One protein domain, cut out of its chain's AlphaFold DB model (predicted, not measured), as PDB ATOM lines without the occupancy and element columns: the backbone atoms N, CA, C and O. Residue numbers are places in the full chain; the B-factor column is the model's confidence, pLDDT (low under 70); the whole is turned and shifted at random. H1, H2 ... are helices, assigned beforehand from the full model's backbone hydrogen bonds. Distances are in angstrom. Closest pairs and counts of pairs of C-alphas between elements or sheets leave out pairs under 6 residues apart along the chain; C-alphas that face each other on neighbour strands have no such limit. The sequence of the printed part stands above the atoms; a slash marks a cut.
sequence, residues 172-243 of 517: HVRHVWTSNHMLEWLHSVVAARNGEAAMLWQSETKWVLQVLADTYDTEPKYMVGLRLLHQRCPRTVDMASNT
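Overview. This is residues 172 to 243 of the 517 residues of the protein "Hypothetical protein" of Grammatophora oceanica (UniProt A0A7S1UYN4). Three helices, H2, H3 and H4, make an up-and-down bundle in which each runs against the one before it. Short H1 sits at one end of this bundle, and short H5 packs on H3, the longest helix. The printed part has 72 residues with five named helices, H1 to H5 in that order, and no named strand; the class is all helix. It is compact, with a radius of gyration of the C-alphas of 12.0 A, and elongated, spanning 36 by 22 by 18 A.

Arrangement. H1, residues 172 to 180, and H2, residues 182 to 191, are near each other and meet only through their link. H3, residues 196 to 215, touches H2 with residues 198 to 205 alone, closest at the C-alphas of Val 189 and Gln 202, 6.0 A apart; this hairpin has a shallow tilt of 29 degrees, opposite ways. H4, residues 220 to 232, forms a second hairpin with H3, at a shallow tilt of 26 degrees, opposite ways; the closest C-alphas, those of Ala 213 and Tyr 222, are 5.4 A apart. H4 also touches H2, the same way at a shallow tilt of 7 degrees, with the C-alphas of Val 190 and Arg 232 closest at 6.5 A. H5, residues 234 to 238, touches residues 199 to 206 of H3 alone; the C-alphas of Ser 203 and Thr 236 are closest, at 5.4 A. H1 is apart from H3 and H5. Every O i to N i+4 pair is within hydrogen-bond range in H1, H2, H3 and H4; H5 has 0 of 1, and 0 of 2 O i to N i+3 pairs.

Along the chain. H1 begins at C-alpha 172 (71.255, 59.572, 136.786). H2 is 14.0 A long, H3 28.7 A and H4 18.2 A. H5 ends at C-alpha 238 (44.190, 74.600, 126.692).

Size, cuts and confidence. The C-alphas of His 172 and Thr 243, the two farthest apart, are 38.6 A apart. The printed part has no cut, and its four links between helices are tight. Residues 235 to 243 have pLDDT under 70.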
ATOM      1  N   HIS A 172      70.105  58.670 136.833       90.06
ATOM      2  CA  HIS A 172      71.255  59.572 136.786       90.06
ATOM      3  C   HIS A 172      71.023  60.688 135.768       90.06
ATOM      4  O   HIS A 172      71.287  61.857 136.060       90.06
ATOM      5  N   VAL A 173      70.487  60.352 134.590       91.81
ATOM      6  CA  VAL A 173      70.113  61.349 133.576       91.81
ATOM      7  C   VAL A 173      69.074  62.311 134.141       91.81
ATOM      8  O   VAL A 173      69.245  63.529 134.037       91.81
ATOM      9  N   ARG A 174      68.048  61.770 134.806       92.62
ATOM     10  CA  ARG A 174      66.984  62.546 135.444       92.62
ATOM     11  C   ARG A 174      67.516  63.488 136.520       92.62
ATOM     12  O   ARG A 174      67.225  64.684 136.497       92.62
ATOM     13  N   HIS A 175      68.365  62.990 137.415       91.19
ATOM     14  CA  HIS A 175      68.963  63.786 138.483       91.19
ATOM     15  C   HIS A 175      69.821  64.937 137.940       91.19
ATOM     16  O   HIS A 175      69.715  66.075 138.406       91.19
ATOM     17  N   VAL A 176      70.656  64.672 136.927       90.19
ATOM     18  CA  VAL A 176      71.508  65.707 136.323       90.19
ATOM     19  C   VAL A 176      70.665  66.747 135.582       90.19
ATOM     20  O   VAL A 176      70.941  67.944 135.686       90.19
ATOM     21  N   TRP A 177      69.620  66.321 134.868       92.75
ATOM     22  CA  TRP A 177      68.735  67.229 134.143       92.75
ATOM     23  C   TRP A 177      67.908  68.121 135.073       92.75
ATOM     24  O   TRP A 177      67.920  69.345 134.920       92.75
ATOM     25  N   THR A 178      67.247  67.541 136.078       90.44
ATOM     26  CA  THR A 178      66.430  68.290 137.051       90.44
ATOM     27  C   THR A 178      67.238  69.249 137.913       90.44
ATOM     28  O   THR A 178      66.682  70.216 138.439       90.44
ATOM     29  N   SER A 179      68.527  68.976 138.113       91.12
ATOM     30  CA  SER A 179      69.395  69.820 138.935       91.12
ATOM     31  C   SER A 179      70.000  70.979 138.148       91.12
ATOM     32  O   SER A 179      70.116  72.067 138.702       91.12
ATOM     33  N   ASN A 180      70.341  70.774 136.871       89.62
ATOM     34  CA  ASN A 180      71.127  71.755 136.114       89.62
ATOM     35  C   ASN A 180      70.388  72.404 134.940       89.62
ATOM     36  O   ASN A 180      70.710  73.527 134.583       89.62
ATOM     37  N   HIS A 181      69.435  71.715 134.308       89.06
ATOM     38  CA  HIS A 181      68.934  72.118 132.987       89.06
ATOM     39  C   HIS A 181      67.433  72.395 132.950       89.06
ATOM     40  O   HIS A 181      66.995  73.238 132.173       89.06
ATOM     41  N   MET A 182      66.638  71.726 133.789       93.38
ATOM     42  CA  MET A 182      65.176  71.828 133.746       93.38
ATOM     43  C   MET A 182      64.681  73.268 133.935       93.38
ATOM     44  O   MET A 182      63.829  73.724 133.178       93.38
ATOM     45  N   LEU A 183      65.205  73.993 134.930       92.94
ATOM     46  CA  LEU A 183      64.733  75.344 135.245       92.94
ATOM     47  C   LEU A 183      65.124  76.356 134.159       92.94
ATOM     48  O   LEU A 183      64.294  77.160 133.746       92.94
ATOM     49  N   GLU A 184      66.363  76.292 133.665       93.38
ATOM     50  CA  GLU A 184      66.838  77.144 132.566       93.38
ATOM     51  C   GLU A 184      66.035  76.895 131.287       93.38
ATOM     52  O   GLU A 184      65.570  77.835 130.641       93.38
ATOM     53  N   TRP A 185      65.803  75.621 130.965       93.25
ATOM     54  CA  TRP A 185      64.978  75.221 129.835       93.25
ATOM     55  C   TRP A 185      63.546  75.734 129.976       93.25
ATOM     56  O   TRP A 185      63.036  76.382 129.064       93.25
ATOM     57  N   LEU A 186      62.922  75.545 131.138       94.00
ATOM     58  CA  LEU A 186      61.567  76.023 131.389       94.00
ATOM     59  C   LEU A 186      61.475  77.552 131.296       94.00
ATOM     60  O   LEU A 186      60.532  78.082 130.710       94.00
ATOM     61  N   HIS A 187      62.478  78.275 131.799       94.38
ATOM     62  CA  HIS A 187      62.567  79.720 131.613       94.38
ATOM     63  C   HIS A 187      62.708  80.105 130.141       94.38
ATOM     64  O   HIS A 187      62.072  81.072 129.727       94.38
ATOM     65  N   SER A 188      63.469  79.354 129.340       93.00
ATOM     66  CA  SER A 188      63.590  79.601 127.899       93.00
ATOM     67  C   SER A 188      62.263  79.389 127.153       93.00
ATOM     68  O   SER A 188      61.885  80.224 126.333       93.00
ATOM     69  N   VAL A 189      61.505  78.347 127.515       92.06
ATOM     70  CA  VAL A 189      60.178  78.037 126.958       92.06
ATOM     71  C   VAL A 189      59.161  79.121 127.323       92.06
ATOM     72  O   VAL A 189      58.391  79.583 126.481       92.06
ATOM     73  N   VAL A 190      59.176  79.567 128.581       92.94
ATOM     74  CA  VAL A 190      58.315  80.652 129.070       92.94
ATOM     75  C   VAL A 190      58.705  82.001 128.453       92.94
ATOM     76  O   VAL A 190      57.843  82.839 128.191       92.94
ATOM     77  N   ALA A 191      59.997  82.230 128.209       93.38
ATOM     78  CA  ALA A 191      60.496  83.450 127.583       93.38
ATOM     79  C   ALA A 191      60.207  83.513 126.076       93.38
ATOM     80  O   ALA A 191      60.214  84.612 125.515       93.38
ATOM     81  N   ALA A 192      59.939  82.376 125.422       89.19
ATOM     82  CA  ALA A 192      59.535  82.327 124.023       89.19
ATOM     83  C   ALA A 192      58.220  83.100 123.829       89.19
ATOM     84  O   ALA A 192      57.144  82.669 124.246       89.19
ATOM     85  N   ARG A 193      58.315  84.296 123.236       78.00
ATOM     86  CA  ARG A 193      57.172  85.202 123.064       78.00
ATOM     87  C   ARG A 193      56.288  84.793 121.883       78.00
ATOM     88  O   ARG A 193      56.753  84.169 120.937       78.00
ATOM     89  N   ASN A 194      55.021  85.203 121.987       70.62
ATOM     90  CA  ASN A 194      53.902  85.062 121.049       70.62
ATOM     91  C   ASN A 194      54.278  84.653 119.612       70.62
ATOM     92  O   ASN A 194      54.890  85.417 118.873       70.62
ATOM     93  N   GLY A 195      53.820  83.468 119.218       81.81
ATOM     94  CA  GLY A 195      53.928  82.911 117.873       81.81
ATOM     95  C   GLY A 195      53.455  81.458 117.880       81.81
ATOM     96  O   GLY A 195      53.454  80.819 118.932       81.81
ATOM     97  N   GLU A 196      53.055  80.929 116.726       79.00
ATOM     98  CA  GLU A 196      52.602  79.535 116.598       79.00
ATOM     99  C   GLU A 196      53.684  78.549 117.070       79.00
ATOM    100  O   GLU A 196      53.417  77.672 117.888       79.00
ATOM    101  N   ALA A 197      54.943  78.777 116.682       79.62
ATOM    102  CA  ALA A 197      56.078  77.968 117.124       79.62
ATOM    103  C   ALA A 197      56.312  78.018 118.647       79.62
ATOM    104  O   ALA A 197      56.673  77.006 119.244       79.62
ATOM    105  N   ALA A 198      56.089  79.173 119.289       86.31
ATOM    106  CA  ALA A 198      56.222  79.310 120.739       86.31
ATOM    107  C   ALA A 198      55.096  78.572 121.479       86.31
ATOM    108  O   ALA A 198      55.361  77.894 122.469       86.31
ATOM    109  N   MET A 199      53.860  78.647 120.969       84.75
ATOM    110  CA  MET A 199      52.716  77.920 121.531       84.75
ATOM    111  C   MET A 199      52.890  76.404 121.415       84.75
ATOM    112  O   MET A 199      52.640  75.693 122.386       84.75
ATOM    113  N   LEU A 200      53.376  75.921 120.268       81.81
ATOM    114  CA  LEU A 200      53.712  74.509 120.072       81.81
ATOM    115  C   LEU A 200      54.836  74.054 121.010       81.81
ATOM    116  O   LEU A 200      54.736  73.011 121.644       81.81
ATOM    117  N   TRP A 201      55.889  74.857 121.167       85.25
ATOM    118  CA  TRP A 201      56.989  74.501 122.061       85.25
ATOM    119  C   TRP A 201      56.558  74.443 123.536       85.25
ATOM    120  O   TRP A 201      56.978  73.565 124.293       85.25
ATOM    121  N   GLN A 202      55.671  75.347 123.945       89.56
ATOM    122  CA  GLN A 202      55.063  75.360 125.274       89.56
ATOM    123  C   GLN A 202      54.115  74.167 125.495       89.56
ATOM    124  O   GLN A 202      54.147  73.577 126.574       89.56
ATOM    125  N   SER A 203      53.308  73.764 124.505       84.88
ATOM    126  CA  SER A 203      52.443  72.578 124.634       84.88
ATOM    127  C   SER A 203      53.247  71.276 124.694       84.88
ATOM    128  O   SER A 203      52.953  70.412 125.516       84.88
ATOM    129  N   GLU A 204      54.316  71.162 123.906       85.06
ATOM    130  CA  GLU A 204      55.250  70.030 123.956       85.06
ATOM    131  C   GLU A 204      55.967  69.954 125.309       85.06
ATOM    132  O   GLU A 204      56.094  68.882 125.896       85.06
ATOM    133  N   THR A 205      56.384  71.104 125.844       89.69
ATOM    134  CA  THR A 205      56.993  71.197 127.178       89.69
ATOM    135  C   THR A 205      56.018  70.756 128.266       89.69
ATOM    136  O   THR A 205      56.407  70.007 129.163       89.69
ATOM    137  N   LYS A 206      54.743  71.160 128.170       88.75
ATOM    138  CA  LYS A 206      53.677  70.697 129.070       88.75
ATOM    139  C   LYS A 206      53.554  69.175 129.017       88.75
ATOM    140  O   LYS A 206      53.555  68.551 130.069       88.75
ATOM    141  N   TRP A 207      53.497  68.593 127.818       86.00
ATOM    142  CA  TRP A 207      53.398  67.143 127.641       86.00
ATOM    143  C   TRP A 207      54.583  66.405 128.273       86.00
ATOM    144  O   TRP A 207      54.371  65.491 129.061       86.00
ATOM    145  N   VAL A 208      55.824  66.842 128.013       86.88
ATOM    146  CA  VAL A 208      57.019  66.226 128.621       86.88
ATOM    147  C   VAL A 208      56.956  66.294 130.146       86.88
ATOM    148  O   VAL A 208      57.200  65.294 130.814       86.88
ATOM    149  N   LEU A 209      56.620  67.458 130.708       91.31
ATOM    150  CA  LEU A 209      56.524  67.619 132.158       91.31
ATOM    151  C   LEU A 209      55.379  66.803 132.767       91.31
ATOM    152  O   LEU A 209      55.529  66.335 133.889       91.31
ATOM    153  N   GLN A 210      54.271  66.625 132.047       87.56
ATOM    154  CA  GLN A 210      53.140  65.813 132.487       87.56
ATOM    155  C   GLN A 210      53.504  64.329 132.502       87.56
ATOM    156  O   GLN A 210      53.372  63.705 133.541       87.56
ATOM    157  N   VAL A 211      54.096  63.804 131.425       83.44
ATOM    158  CA  VAL A 211      54.595  62.418 131.393       83.44
ATOM    159  C   VAL A 211      55.586  62.165 132.532       83.44
ATOM    160  O   VAL A 211      55.513  61.135 133.196       83.44
ATOM    161  N   LEU A 212      56.501  63.105 132.794       87.00
ATOM    162  CA  LEU A 212      57.454  62.977 133.899       87.00
ATOM    163  C   LEU A 212      56.787  63.078 135.276       87.00
ATOM    164  O   LEU A 212      57.195  62.355 136.176       87.00
ATOM    165  N   ALA A 213      55.780  63.936 135.450       89.00
ATOM    166  CA  ALA A 213      55.028  64.033 136.699       89.00
ATOM    167  C   ALA A 213      54.214  62.760 136.971       89.00
ATOM    168  O   ALA A 213      54.290  62.226 138.071       89.00
ATOM    169  N   ASP A 214      53.522  62.243 135.955       85.00
ATOM    170  CA  ASP A 214      52.706  61.029 136.049       85.00
ATOM    171  C   ASP A 214      53.583  59.792 136.320       85.00
ATOM    172  O   ASP A 214      53.201  58.905 137.076       85.00
ATOM    173  N   THR A 215      54.794  59.749 135.748       85.69
ATOM    174  CA  THR A 215      55.750  58.652 135.987       85.69
ATOM    175  C   THR A 215      56.463  58.781 137.345       85.69
ATOM    176  O   THR A 215      56.828  57.771 137.946       85.69
ATOM    177  N   TYR A 216      56.688  60.007 137.836       85.56
ATOM    178  CA  TYR A 216      57.490  60.298 139.033       85.56
ATOM    179  C   TYR A 216      56.777  61.240 140.000       85.56
ATOM    180  O   TYR A 216      57.229  62.364 140.244       85.56
ATOM    181  N   ASP A 217      55.710  60.745 140.622       80.00
ATOM    182  CA  ASP A 217      54.915  61.500 141.603       80.00
ATOM    183  C   ASP A 217      55.762  62.025 142.790       80.00
ATOM    184  O   ASP A 217      55.486  63.060 143.396       80.00
ATOM    185  N   THR A 218      56.891  61.369 143.082       81.62
ATOM    186  CA  THR A 218      57.804  61.740 144.175       81.62
ATOM    187  C   THR A 218      58.682  62.964 143.894       81.62
ATOM    188  O   THR A 218      59.303  63.491 144.822       81.62
ATOM    189  N   GLU A 219      58.762  63.450 142.651       87.19
ATOM    190  CA  GLU A 219      59.602  64.594 142.284       87.19
ATOM    191  C   GLU A 219      58.765  65.882 142.114       87.19
ATOM    192  O   GLU A 219      58.343  66.224 141.005       87.19
ATOM    193  N   PRO A 220      58.600  66.713 143.171       89.56
ATOM    194  CA  PRO A 220      57.727  67.895 143.133       89.56
ATOM    195  C   PRO A 220      58.174  68.952 142.113       89.56
ATOM    196  O   PRO A 220      57.414  69.855 141.762       89.56
ATOM    197  N   LYS A 221      59.413  68.852 141.621       92.81
ATOM    198  CA  LYS A 221      59.988  69.732 140.604       92.81
ATOM    199  C   LYS A 221      59.174  69.730 139.304       92.81
ATOM    200  O   LYS A 221      59.000  70.805 138.732       92.81
ATOM    201  N   TYR A 222      58.637  68.585 138.871       92.62
ATOM    202  CA  TYR A 222      57.820  68.511 137.650       92.62
ATOM    203  C   TYR A 222      56.476  69.199 137.833       92.62
ATOM    204  O   TYR A 222      56.096  70.027 137.009       92.62
ATOM    205  N   MET A 223      55.819  68.965 138.970       90.06
ATOM    206  CA  MET A 223      54.561  69.628 139.319       90.06
ATOM    207  C   MET A 223      54.726  71.142 139.471       90.06
ATOM    208  O   MET A 223      53.891  71.913 138.998       90.06
ATOM    209  N   VAL A 224      55.824  71.599 140.081       93.25
ATOM    210  CA  VAL A 224      56.163  73.029 140.144       93.25
ATOM    211  C   VAL A 224      56.437  73.586 138.746       93.25
ATOM    212  O   VAL A 224      55.975  74.684 138.434       93.25
ATOM    213  N   GLY A 225      57.130  72.831 137.890       93.69
ATOM    214  CA  GLY A 225      57.384  73.203 136.500       93.69
ATOM    215  C   GLY A 225      56.101  73.349 135.680       93.69
ATOM    216  O   GLY A 225      55.914  74.369 135.017       93.69
ATOM    217  N   LEU A 226      55.180  72.386 135.794       92.38
ATOM    218  CA  LEU A 226      53.846  72.440 135.192       92.38
ATOM    219  C   LEU A 226      53.080  73.668 135.675       92.38
ATOM    220  O   LEU A 226      52.619  74.456 134.858       92.38
ATOM    221  N   ARG A 227      53.017  73.899 136.993       91.31
ATOM    222  CA  ARG A 227      52.347  75.082 137.560       91.31
ATOM    223  C   ARG A 227      52.951  76.390 137.053       91.31
ATOM    224  O   ARG A 227      52.204  77.311 136.734       91.31
ATOM    225  N   LEU A 228      54.280  76.483 136.959       93.25
ATOM    226  CA  LEU A 228      54.956  77.667 136.424       93.25
ATOM    227  C   LEU A 228      54.597  77.890 134.951       93.25
ATOM    228  O   LEU A 228      54.304  79.023 134.562       93.25
ATOM    229  N   LEU A 229      54.587  76.822 134.151       92.50
ATOM    230  CA  LEU A 229      54.191  76.869 132.747       92.50
ATOM    231  C   LEU A 229      52.725  77.296 132.603       92.50
ATOM    232  O   LEU A 229      52.450  78.233 131.867       92.50
ATOM    233  N   HIS A 230      51.800  76.701 133.363       89.12
ATOM    234  CA  HIS A 230      50.388  77.104 133.413       89.12
ATOM    235  C   HIS A 230      50.217  78.579 133.787       89.12
ATOM    236  O   HIS A 230      49.453  79.298 133.148       89.12
ATOM    237  N   GLN A 231      50.940  79.048 134.807       90.38
ATOM    238  CA  GLN A 231      50.829  80.421 135.298       90.38
ATOM    239  C   GLN A 231      51.348  81.446 134.282       90.38
ATOM    240  O   GLN A 231      50.811  82.550 134.179       90.38
ATOM    241  N   ARG A 232      52.425  81.116 133.564       91.69
ATOM    242  CA  ARG A 232      53.104  82.044 132.648       91.69
ATOM    243  C   ARG A 232      52.626  81.930 131.204       91.69
ATOM    244  O   ARG A 232      52.689  82.916 130.474       91.69
ATOM    245  N   CYS A 233      52.110  80.768 130.824       88.81
ATOM    246  CA  CYS A 233      51.631  80.428 129.489       88.81
ATOM    247  C   CYS A 233      50.185  79.893 129.568       88.81
ATOM    248  O   CYS A 233      49.922  78.759 129.173       88.81
ATOM    249  N   PRO A 234      49.202  80.688 130.040       77.00
ATOM    250  CA  PRO A 234      47.834  80.201 130.248       77.00
ATOM    251  C   PRO A 234      47.180  79.678 128.958       77.00
ATOM    252  O   PRO A 234      46.335  78.797 129.008       77.00
ATOM    253  N   ARG A 235      47.620  80.157 127.786       68.56
ATOM    254  CA  ARG A 235      47.091  79.745 126.475       68.56
ATOM    255  C   ARG A 235      47.470  78.320 126.059       68.56
ATOM    256  O   ARG A 235      46.819  77.764 125.181       68.56
ATOM    257  N   THR A 236      48.525  77.735 126.628       58.59
ATOM    258  CA  THR A 236      49.029  76.412 126.205       58.59
ATOM    259  C   THR A 236      48.491  75.271 127.037       58.59
ATOM    260  O   THR A 236      48.543  74.119 126.614       58.59
ATOM    261  N   VAL A 237      47.920  75.603 128.193       52.94
ATOM    262  CA  VAL A 237      47.129  74.691 129.015       52.94
ATOM    263  C   VAL A 237      45.993  74.119 128.200       52.94
ATOM    264  O   VAL A 237      45.767  72.912 128.251       52.94
ATOM    265  N   ASP A 238      45.386  74.973 127.390       49.81
ATOM    266  CA  ASP A 238      44.190  74.600 126.692       49.81
ATOM    267  C   ASP A 238      44.496  73.956 125.341       49.81
ATOM    268  O   ASP A 238      43.667  73.198 124.917       49.81
ATOM    269  N   MET A 239      45.654  74.113 124.676       47.56
ATOM    270  CA  MET A 239      45.914  73.603 123.294       47.56
ATOM    271  C   MET A 239      45.751  72.087 123.059       47.56
ATOM    272  O   MET A 239      45.390  71.700 121.953       47.56
ATOM    273  N   ALA A 240      45.939  71.227 124.066       46.94
ATOM    274  CA  ALA A 240      45.606  69.794 123.941       46.94
ATOM    275  C   ALA A 240      44.096  69.506 124.101       46.94
ATOM    276  O   ALA A 240      43.628  68.425 123.762       46.94
ATOM    277  N   SER A 241      43.350  70.498 124.586       44.69
ATOM    278  CA  SER A 241      41.898  70.559 124.759       44.69
ATOM    279  C   SER A 241      41.273  71.777 124.034       44.69
ATOM    280  O   SER A 241      40.153  72.150 124.356       44.69
ATOM    281  N   ASN A 242      41.985  72.411 123.078       39.25
ATOM    282  CA  ASN A 242      41.619  73.679 122.414       39.25
ATOM    283  C   ASN A 242      41.406  73.466 120.914       39.25
ATOM    284  O   ASN A 242      41.864  74.222 120.060       39.25
ATOM    285  N   THR A 243      40.501  72.566 120.583       42.31
ATOM    286  CA  THR A 243      39.263  73.184 120.123       42.31
ATOM    287  C   THR A 243      38.713  73.918 121.339       42.31
ATOM    288  O   THR A 243      38.360  73.254 122.303       42.31
TER     289      THR A 243